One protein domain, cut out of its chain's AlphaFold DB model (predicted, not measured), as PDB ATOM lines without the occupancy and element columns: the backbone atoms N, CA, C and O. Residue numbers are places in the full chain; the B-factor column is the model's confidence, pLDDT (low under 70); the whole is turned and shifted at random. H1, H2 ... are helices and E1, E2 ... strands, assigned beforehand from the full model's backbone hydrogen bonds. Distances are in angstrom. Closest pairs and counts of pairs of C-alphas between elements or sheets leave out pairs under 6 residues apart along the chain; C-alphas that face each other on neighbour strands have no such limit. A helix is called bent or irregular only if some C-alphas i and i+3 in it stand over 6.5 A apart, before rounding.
ATOM      1  N   LYS A  10     155.614 171.755 170.014       92.62
ATOM      2  CA  LYS A  10     154.715 170.612 169.828       92.62
ATOM      3  C   LYS A  10     153.415 170.841 170.591       92.62
ATOM      4  O   LYS A  10     153.315 171.794 171.370       92.62
ATOM      5  N   LYS A  11     152.437 169.966 170.369       91.56
ATOM      6  CA  LYS A  11     151.149 170.001 171.061       91.56
ATOM      7  C   LYS A  11     151.333 170.197 172.570       91.56
ATOM      8  O   LYS A  11     152.174 169.556 173.199       91.56
ATOM      9  N   GLY A  12     150.581 171.142 173.123       88.50
ATOM     10  CA  GLY A  12     150.607 171.507 174.535       88.50
ATOM     11  C   GLY A  12     151.594 172.617 174.878       88.50
ATOM     12  O   GLY A  12     151.584 173.111 176.009       88.50
ATOM     13  N   ALA A  13     152.414 173.066 173.924       87.44
ATOM     14  CA  ALA A  13     153.322 174.190 174.128       87.44
ATOM     15  C   ALA A  13     152.584 175.498 174.463       87.44
ATOM     16  O   ALA A  13     153.134 176.324 175.199       87.44
ATOM     17  N   PHE A  14     151.357 175.694 173.963       83.19
ATOM     18  CA  PHE A  14     150.610 176.940 174.165       83.19
ATOM     19  C   PHE A  14     149.653 176.871 175.358       83.19
ATOM     20  O   PHE A  14     149.562 177.819 176.137       83.19
ATOM     21  N   THR A  15     148.979 175.739 175.543       86.38
ATOM     22  CA  THR A  15     147.979 175.534 176.608       86.38
ATOM     23  C   THR A  15     148.574 175.028 177.921       86.38
ATOM     24  O   THR A  15     147.896 175.054 178.949       86.38
ATOM     25  N   LYS A  16     149.827 174.549 177.898       82.81
ATOM     26  CA  LYS A  16     150.460 173.757 178.968       82.81
ATOM     27  C   LYS A  16     149.726 172.441 179.271       82.81
ATOM     28  O   LYS A  16     149.872 171.905 180.368       82.81
ATOM     29  N   ARG A  17     148.943 171.925 178.318       86.06
ATOM     30  CA  ARG A  17     148.273 170.621 178.391       86.06
ATOM     31  C   ARG A  17     148.814 169.723 177.276       86.06
ATOM     32  O   ARG A  17     148.550 170.030 176.117       86.06
ATOM     33  N   PRO A  18     149.586 168.665 177.583       84.81
ATOM     34  CA  PRO A  18     150.259 167.847 176.564       84.81
ATOM     35  C   PRO A  18     149.320 167.247 175.505       84.81
ATOM     36  O   PRO A  18     149.712 167.038 174.362       84.81
ATOM     37  N   ASP A  19     148.075 166.986 175.887       85.94
ATOM     38  CA  ASP A  19     147.041 166.313 175.107       85.94
ATOM     39  C   ASP A  19     146.071 167.274 174.400       85.94
ATOM     40  O   ASP A  19     145.335 166.859 173.504       85.94
ATOM     41  N   TYR A  20     146.087 168.563 174.750       87.06
ATOM     42  CA  TYR A  20     145.104 169.532 174.276       87.06
ATOM     43  C   TYR A  20     145.755 170.837 173.840       87.06
ATOM     44  O   TYR A  20     146.180 171.637 174.670       87.06
ATOM     45  N   ASP A  21     145.765 171.092 172.535       91.50
ATOM     46  CA  ASP A  21     146.204 172.369 171.981       91.50
ATOM     47  C   ASP A  21     145.433 172.681 170.687       91.50
ATOM     48  O   ASP A  21     145.710 172.088 169.642       91.50
ATOM     49  N   PRO A  22     144.429 173.577 170.735       90.75
ATOM     50  CA  PRO A  22     143.579 173.897 169.585       90.75
ATOM     51  C   PRO A  22     144.339 174.372 168.349       90.75
ATOM     52  O   PRO A  22     143.878 174.164 167.227       90.75
ATOM     53  N   LEU A  23     145.513 174.984 168.539       91.00
ATOM     54  CA  LEU A  23     146.362 175.473 167.451       91.00
ATOM     55  C   LEU A  23     146.950 174.348 166.593       91.00
ATOM     56  O   LEU A  23     147.461 174.625 165.514       91.00
ATOM     57  N   PHE A  24     146.869 173.099 167.054       93.31
ATOM     58  CA  PHE A  24     147.304 171.926 166.303       93.31
ATOM     59  C   PHE A  24     146.137 171.188 165.626       93.31
ATOM     60  O   PHE A  24     146.398 170.364 164.759       93.31
ATOM     61  N   SER A  25     144.877 171.518 165.956       91.38
ATOM     62  CA  SER A  25     143.655 170.863 165.447       91.38
ATOM     63  C   SER A  25     142.647 171.870 164.864       91.38
ATOM     64  O   SER A  25     142.883 172.450 163.805       91.38
ATOM     65  N   TYR A  26     141.525 172.142 165.537       89.88
ATOM     66  CA  TYR A  26     140.412 172.916 164.964       89.88
ATOM     67  C   TYR A  26     140.708 174.414 164.792       89.88
ATOM     68  O   TYR A  26     139.950 175.115 164.126       89.88
ATOM     69  N   SER A  27     141.789 174.926 165.384       90.56
ATOM     70  CA  SER A  27     142.293 176.290 165.168       90.56
ATOM     71  C   SER A  27     143.603 176.321 164.373       90.56
ATOM     72  O   SER A  27     144.214 177.379 164.263       90.56
ATOM     73  N   ALA A  28     144.035 175.197 163.790       91.44
ATOM     74  CA  ALA A  28     145.292 175.092 163.044       91.44
ATOM     75  C   ALA A  28     145.374 176.011 161.818       91.44
ATOM     76  O   ALA A  28     146.469 176.397 161.412       91.44
ATOM     77  N   SER A  29     144.231 176.433 161.261       90.19
ATOM     78  CA  SER A  29     144.177 177.373 160.135       90.19
ATOM     79  C   SER A  29     144.999 178.639 160.392       90.19
ATOM     80  O   SER A  29     145.687 179.107 159.487       90.19
ATOM     81  N   ILE A  30     145.022 179.149 161.630       90.94
ATOM     82  CA  ILE A  30     145.798 180.342 161.990       90.94
ATOM     83  C   ILE A  30     147.307 180.159 161.772       90.94
ATOM     84  O   ILE A  30     147.991 181.105 161.386       90.94
ATOM     85  N   ILE A  31     147.828 178.941 161.942       93.81
ATOM     86  CA  ILE A  31     149.246 178.638 161.734       93.81
ATOM     87  C   ILE A  31     149.610 178.709 160.249       93.81
ATOM     88  O   ILE A  31     150.700 179.171 159.914       93.81
ATOM     89  N   HIS A  32     148.697 178.343 159.344       91.50
ATOM     90  CA  HIS A  32     148.916 178.516 157.906       91.50
ATOM     91  C   HIS A  32     149.060 179.996 157.536       91.50
ATOM     92  O   HIS A  32     149.968 180.350 156.784       91.50
ATOM     93  N   TYR A  33     148.231 180.874 158.115       93.00
ATOM     94  CA  TYR A  33     148.371 182.322 157.937       93.00
ATOM     95  C   TYR A  33     149.685 182.837 158.528       93.00
ATOM     96  O   TYR A  33     150.401 183.595 157.879       93.00
ATOM     97  N   PHE A  34     150.053 182.399 159.734       93.69
ATOM     98  CA  PHE A  34     151.335 182.775 160.334       93.69
ATOM     99  C   PHE A  34     152.523 182.327 159.479       93.69
ATOM    100  O   PHE A  34     153.481 183.085 159.342       93.69
ATOM    101  N   ASN A  35     152.445 181.154 158.851       94.62
ATOM    102  CA  ASN A  35     153.451 180.706 157.895       94.62
ATOM    103  C   ASN A  35     153.482 181.559 156.627       94.62
ATOM    104  O   ASN A  35     154.557 181.973 156.204       94.62
ATOM    105  N   TYR A  36     152.318 181.890 156.066       91.81
ATOM    106  CA  TYR A  36     152.216 182.773 154.906       91.81
ATOM    107  C   TYR A  36     152.862 184.147 155.155       91.81
ATOM    108  O   TYR A  36     153.594 184.653 154.308       91.81
ATOM    109  N   PHE A  37     152.674 184.720 156.348       89.44
ATOM    110  CA  PHE A  37     153.290 185.992 156.746       89.44
ATOM    111  C   PHE A  37     154.733 185.857 157.274       89.44
ATOM    112  O   PHE A  37     155.297 186.826 157.783       89.44
ATOM    113  N   GLY A  38     155.341 184.669 157.185       92.75
ATOM    114  CA  GLY A  38     156.724 184.432 157.605       92.75
ATOM    115  C   GLY A  38     156.955 184.509 159.119       92.75
ATOM    116  O   GLY A  38     158.084 184.724 159.563       92.75
ATOM    117  N   LEU A  39     155.909 184.357 159.936       93.94
ATOM    118  CA  LEU A  39     155.984 184.400 161.403       93.94
ATOM    119  C   LEU A  39     156.397 183.048 162.010       93.94
ATOM    120  O   LEU A  39     156.988 182.994 163.090       93.94
ATOM    121  N   CYS A  40     156.115 181.945 161.325       96.25
ATOM    122  CA  CYS A  40     156.572 180.608 161.693       96.25
ATOM    123  C   CYS A  40     156.718 179.722 160.453       96.25
ATOM    124  O   CYS A  40     156.214 180.054 159.393       96.25
ATOM    125  N   HIS A  41     157.356 178.573 160.609       96.94
ATOM    126  CA  HIS A  41     157.157 177.407 159.757       96.94
ATOM    127  C   HIS A  41     156.320 176.379 160.511       96.94
ATOM    128  O   HIS A  41     156.177 176.467 161.735       96.94
ATOM    129  N   PHE A  42     155.775 175.396 159.806       96.19
ATOM    130  CA  PHE A  42     155.118 174.269 160.452       96.19
ATOM    131  C   PHE A  42     155.378 172.972 159.693       96.19
ATOM    132  O   PHE A  42     155.651 172.982 158.493       96.19
ATOM    133  N   VAL A  43     155.291 171.864 160.420       95.38
ATOM    134  CA  VAL A  43     155.319 170.505 159.882       95.38
ATOM    135  C   VAL A  43     153.896 169.959 159.997       95.38
ATOM    136  O   VAL A  43     153.379 169.923 161.120       95.38
ATOM    137  N   PRO A  44     153.225 169.596 158.888       92.44
ATOM    138  CA  PRO A  44     151.914 168.958 158.949       92.44
ATOM    139  C   PRO A  44     152.031 167.550 159.541       92.44
ATOM    140  O   PRO A  44     153.104 166.948 159.529       92.44
ATOM    141  N   VAL A  45     150.928 167.006 160.051       90.50
ATOM    142  CA  VAL A  45     150.872 165.568 160.350       90.50
ATOM    143  C   VAL A  45     150.997 164.799 159.028       90.50
ATOM    144  O   VAL A  45     150.321 165.136 158.058       90.50
ATOM    145  N   ALA A  46     151.908 163.822 158.971       80.62
ATOM    146  CA  ALA A  46     152.138 162.996 157.782       80.62
ATOM    147  C   ALA A  46     150.880 162.199 157.398       80.62
ATOM    148  O   ALA A  46     150.056 161.934 158.272       80.62
ATOM    149  N   ASP A  47     150.761 161.813 156.119       66.56
ATOM    150  CA  ASP A  47     149.609 161.080 155.577       66.56
ATOM    151  C   ASP A  47     149.184 159.941 156.507       66.56
ATOM    152  O   ASP A  47     149.887 158.946 156.694       66.56
ATOM    153  N   THR A  48     148.024 160.124 157.130       68.19
ATOM    154  CA  THR A  48     147.381 159.102 157.942       68.19
ATOM    155  C   THR A  48     146.424 158.315 157.058       68.19
ATOM    156  O   THR A  48     145.646 158.914 156.320       68.19
ATOM    157  N   ASP A  49     146.371 156.987 157.207       76.44
ATOM    158  CA  ASP A  49     145.383 156.131 156.515       76.44
ATOM    159  C   ASP A  49     143.920 156.523 156.828       76.44
ATOM    160  O   ASP A  49     142.972 156.119 156.153       76.44
ATOM    161  N   LYS A  50     143.720 157.335 157.873       82.19
ATOM    162  CA  LYS A  50     142.446 157.932 158.272       82.19
ATOM    163  C   LYS A  50     142.309 159.348 157.702       82.19
ATOM    164  O   LYS A  50     143.203 160.174 157.838       82.19
ATOM    165  N   LYS A  51     141.120 159.690 157.197       82.25
ATOM    166  CA  LYS A  51     140.747 161.085 156.919       82.25
ATOM    167  C   LYS A  51     140.653 161.884 158.227       82.25
ATOM    168  O   LYS A  51     139.817 161.572 159.079       82.25
ATOM    169  N   LEU A  52     141.476 162.920 158.369       83.69
ATOM    170  CA  LEU A  52     141.449 163.817 159.527       83.69
ATOM    171  C   LEU A  52     140.113 164.576 159.600       83.69
ATOM    172  O   LEU A  52     139.603 165.095 158.604       83.69
ATOM    173  N   THR A  53     139.543 164.647 160.797       87.06
ATOM    174  CA  THR A  53     138.429 165.530 161.148       87.06
ATOM    175  C   THR A  53     138.967 166.855 161.679       87.06
ATOM    176  O   THR A  53     140.144 166.977 162.005       87.06
ATOM    177  N   ARG A  54     138.092 167.851 161.858       83.50
ATOM    178  CA  ARG A  54     138.482 169.141 162.453       83.50
ATOM    179  C   ARG A  54     139.089 169.029 163.860       83.50
ATOM    180  O   ARG A  54     139.719 169.975 164.302       83.50
ATOM    181  N   TYR A  55     138.847 167.930 164.576       86.62
ATOM    182  CA  TYR A  55     139.357 167.717 165.933       86.62
ATOM    183  C   TYR A  55     140.640 166.891 165.974       86.62
ATOM    184  O   TYR A  55     141.296 166.860 167.014       86.62
ATOM    185  N   ASP A  56     140.985 166.222 164.872       89.75
ATOM    186  CA  ASP A  56     142.277 165.565 164.754       89.75
ATOM    187  C   ASP A  56     143.357 166.639 164.545       89.75
ATOM    188  O   ASP A  56     143.100 167.701 163.967       89.75
ATOM    189  N   ASP A  57     144.565 166.382 165.042       91.19
ATOM    190  CA  ASP A  57     145.673 167.304 164.823       91.19
ATOM    191  C   ASP A  57     146.071 167.269 163.340       91.19
ATOM    192  O   ASP A  57     146.308 166.203 162.774       91.19
ATOM    193  N   SER A  58     146.149 168.436 162.707       92.56
ATOM    194  CA  SER A  58     146.627 168.600 161.328       92.56
ATOM    195  C   SER A  58     148.057 169.136 161.268       92.56
ATOM    196  O   SER A  58     148.721 169.058 160.234       92.56
ATOM    197  N   ILE A  59     148.562 169.644 162.392       94.06
ATOM    198  CA  ILE A  59     149.918 170.163 162.544       94.06
ATOM    199  C   ILE A  59     150.650 169.291 163.554       94.06
ATOM    200  O   ILE A  59     150.123 168.981 164.616       94.06
ATOM    201  N   GLN A  60     151.881 168.903 163.237       93.69
ATOM    202  CA  GLN A  60     152.755 168.160 164.137       93.69
ATOM    203  C   GLN A  60     153.653 169.104 164.939       93.69
ATOM    204  O   GLN A  60     153.940 168.874 166.117       93.69
ATOM    205  N   THR A  61     154.172 170.150 164.299       94.69
ATOM    206  CA  THR A  61     155.164 171.047 164.905       94.69
ATOM    207  C   THR A  61     155.044 172.448 164.334       94.69
ATOM    208  O   THR A  61     154.838 172.618 163.137       94.69
ATOM    209  N   VAL A  62     155.216 173.453 165.191       95.62
ATOM    210  CA  VAL A  62     155.325 174.867 164.814       95.62
ATOM    211  C   VAL A  62     156.727 175.357 165.154       95.62
ATOM    212  O   VAL A  62     157.224 175.121 166.252       95.62
ATOM    213  N   ILE A  63     157.367 176.060 164.227       96.62
ATOM    214  CA  ILE A  63     158.746 176.539 164.348       96.62
ATOM    215  C   ILE A  63     158.731 178.064 164.184       96.62
ATOM    216  O   ILE A  63     158.651 178.556 163.061       96.62
ATOM    217  N   PRO A  64     158.764 178.853 165.269       96.06
ATOM    218  CA  PRO A  64     158.731 180.312 165.176       96.06
ATOM    219  C   PRO A  64     159.947 180.864 164.422       96.06
ATOM    220  O   PRO A  64     161.077 180.439 164.675       96.06
ATOM    221  N   THR A  65     159.741 181.852 163.552       95.75
ATOM    222  CA  THR A  65     160.848 182.598 162.931       95.75
ATOM    223  C   THR A  65     161.355 183.692 163.871       95.75
ATOM    224  O   THR A  65     160.715 184.031 164.874       95.75
ATOM    225  N   GLU A  66     162.495 184.308 163.547       93.25
ATOM    226  CA  GLU A  66     162.933 185.512 164.262       93.25
ATOM    227  C   GLU A  66     161.890 186.628 164.213       93.25
ATOM    228  O   GLU A  66     161.653 187.291 165.226       93.25
ATOM    229  N   LEU A  67     161.265 186.825 163.048       91.06
ATOM    230  CA  LEU A  67     160.225 187.827 162.857       91.06
ATOM    231  C   LEU A  67     159.035 187.536 163.770       91.06
ATOM    232  O   LEU A  67     158.619 188.424 164.508       91.06
ATOM    233  N   GLY A  68     158.537 186.296 163.792       92.12
ATOM    234  CA  GLY A  68     157.414 185.916 164.648       92.12
ATOM    235  C   GLY A  68     157.709 186.083 166.137       92.12
ATOM    236  O   GLY A  68     156.862 186.569 166.885       92.12
ATOM    237  N   VAL A  69     158.927 185.756 166.584       92.81
ATOM    238  CA  VAL A  69     159.331 185.959 167.986       92.81
ATOM    239  C   VAL A  69     159.454 187.443 168.329       92.81
ATOM    240  O   VAL A  69     158.969 187.860 169.384       92.81
ATOM    241  N   LYS A  70     160.089 188.251 167.468       91.06
ATOM    242  CA  LYS A  70     160.230 189.702 167.669       91.06
ATOM    243  C   LYS A  70     158.864 190.389 167.669       91.06
ATOM    244  O   LYS A  70     158.561 191.126 168.605       91.06
ATOM    245  N   LEU A  71     158.016 190.070 166.690       88.88
ATOM    246  CA  LEU A  71     156.650 190.571 166.596       88.88
ATOM    247  C   LEU A  71     155.855 190.161 167.837       88.88
ATOM    248  O   LEU A  71     155.375 191.025 168.557       88.88
ATOM    249  N   GLY A  72     155.816 188.874 168.185       88.19
ATOM    250  CA  GLY A  72     155.085 188.384 169.356       88.19
ATOM    251  C   GLY A  72     155.490 189.039 170.686       88.19
ATOM    252  O   GLY A  72     154.655 189.168 171.580       88.19
ATOM    253  N   LYS A  73     156.748 189.482 170.837       88.12
ATOM    254  CA  LYS A  73     157.184 190.277 172.001       88.12
ATOM    255  C   LYS A  73     156.559 191.669 172.009       88.12
ATOM    256  O   LYS A  73     156.082 192.081 173.056       88.12
ATOM    257  N   ILE A  74     156.530 192.347 170.864       86.81
ATOM    258  CA  ILE A  74     155.874 193.652 170.708       86.81
ATOM    259  C   ILE A  74     154.379 193.527 170.996       86.81
ATOM    260  O   ILE A  74     153.835 194.268 171.808       86.81
ATOM    261  N   LEU A  75     153.744 192.545 170.357       83.12
ATOM    262  CA  LEU A  75     152.307 192.309 170.408       83.12
ATOM    263  C   LEU A  75     151.798 192.016 171.826       83.12
ATOM    264  O   LEU A  75     150.715 192.462 172.187       83.12
TER     265      LEU A  75
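This is residues 10 to 75 of the 262 residues of the protein "Plasmid pRiA4b ORF-3 family protein" of Bacteroidales bacterium (UniProt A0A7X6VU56). A two-stranded hairpin, E1 and E2, runs along the length of this small domain, with the short helix H1 packed over one face of the strands. A second helix, H2, follows directly from the end of E2 at one end of the hairpin, while at the other end the long loop of residues 45 to 58 reaches away from the strands and back; residues 10 to 28 form a loop that begins beside E2 and leads round to H1. The printed part has 66 residues, with two named helices and two named strands in the order H1, E1, E2, H2, and the sheet E1 - E2 is antiparallel. The class is mixed, helices and strands, with 29 of the 66 residues in named elements, under half. The whole is compact, with a radius of gyration of the C-alphas of 12.3 A, and elongated in outline, spanning 39 by 24 by 14 A.

The printed part begins at Lys 10, whose C-alpha is at (154.715, 170.612, 169.828), and residues 10 to 28 hold no named element. H1 follows, residues 29 to 36, from C-alpha 29 at (144.177, 177.373, 160.135) over 11.0 A to C-alpha 36. After a tight link of 3 residues comes the strand E1, residues 40 to 44, 12.8 A from first to last C-alpha, beginning at C-alpha 40 at (156.572, 180.608, 161.693). Residues 45 to 58 again hold no named element. The strand E2, residues 59 to 64, is the longest strand by residues and measures 13.7 A from first to last C-alpha. One residue later H2 begins, residues 66 to 75, the longest helix by residues, 14.0 A from first to last C-alpha, ending at C-alpha 75 at (152.307, 192.309, 170.408).

E1 and E2 are antiparallel neighbours and form a hairpin, with 164 degrees between their N-to-C directions. The C-alphas of Cys 40 and Pro 64 face each other at 4.1 A, and those of Pro 44 and Ile 59 face each other at 4.3 A. Across this pair N 41 and O 63 are within hydrogen-bond range at 2.8 A, and so are N 60 and O 43, also at 2.8 A. H1 and E1 have 7 pairs of C-alphas within 8 A, the closest being those of Asn 35 and His 41 at 5.3 A. H1 and E2 have 1 such pair, the C-alphas of Ile 31 and Val 62 at 7.8 A. The centre of H1 is 8.6 A from that of E1 and 10.5 A from that of E2. E1 and H2 have 1 pair of C-alphas within 8 A, those of Cys 40 and Gly 68 at 6.1 A, while their centres are 16.7 A apart. H1 and H2 are only just apart, their closest C-alphas being 8.1 A from each other. In H1 and H2 every O i to N i+4 pair is within hydrogen-bond range, and neither helix is bent or irregular.

The two C-alphas farthest apart are those of Asp 49, in the link from E1 to E2, and Ile 74, in H2, at 41.5 A. The first and last printed C-alphas, of Lys 10 and Leu 75, are 21.8 A apart. The link from E1 to E2 is long, with 14 residues, and its C-alphas lie 8 to 21 A from the mean of all C-alphas. The links from H1 to E1 and from E2 to H2 are tight. The printed part has no cut. The mean pLDDT of the printed part is 89.4, and the model's confidence is under 70 at residues 47 to 48.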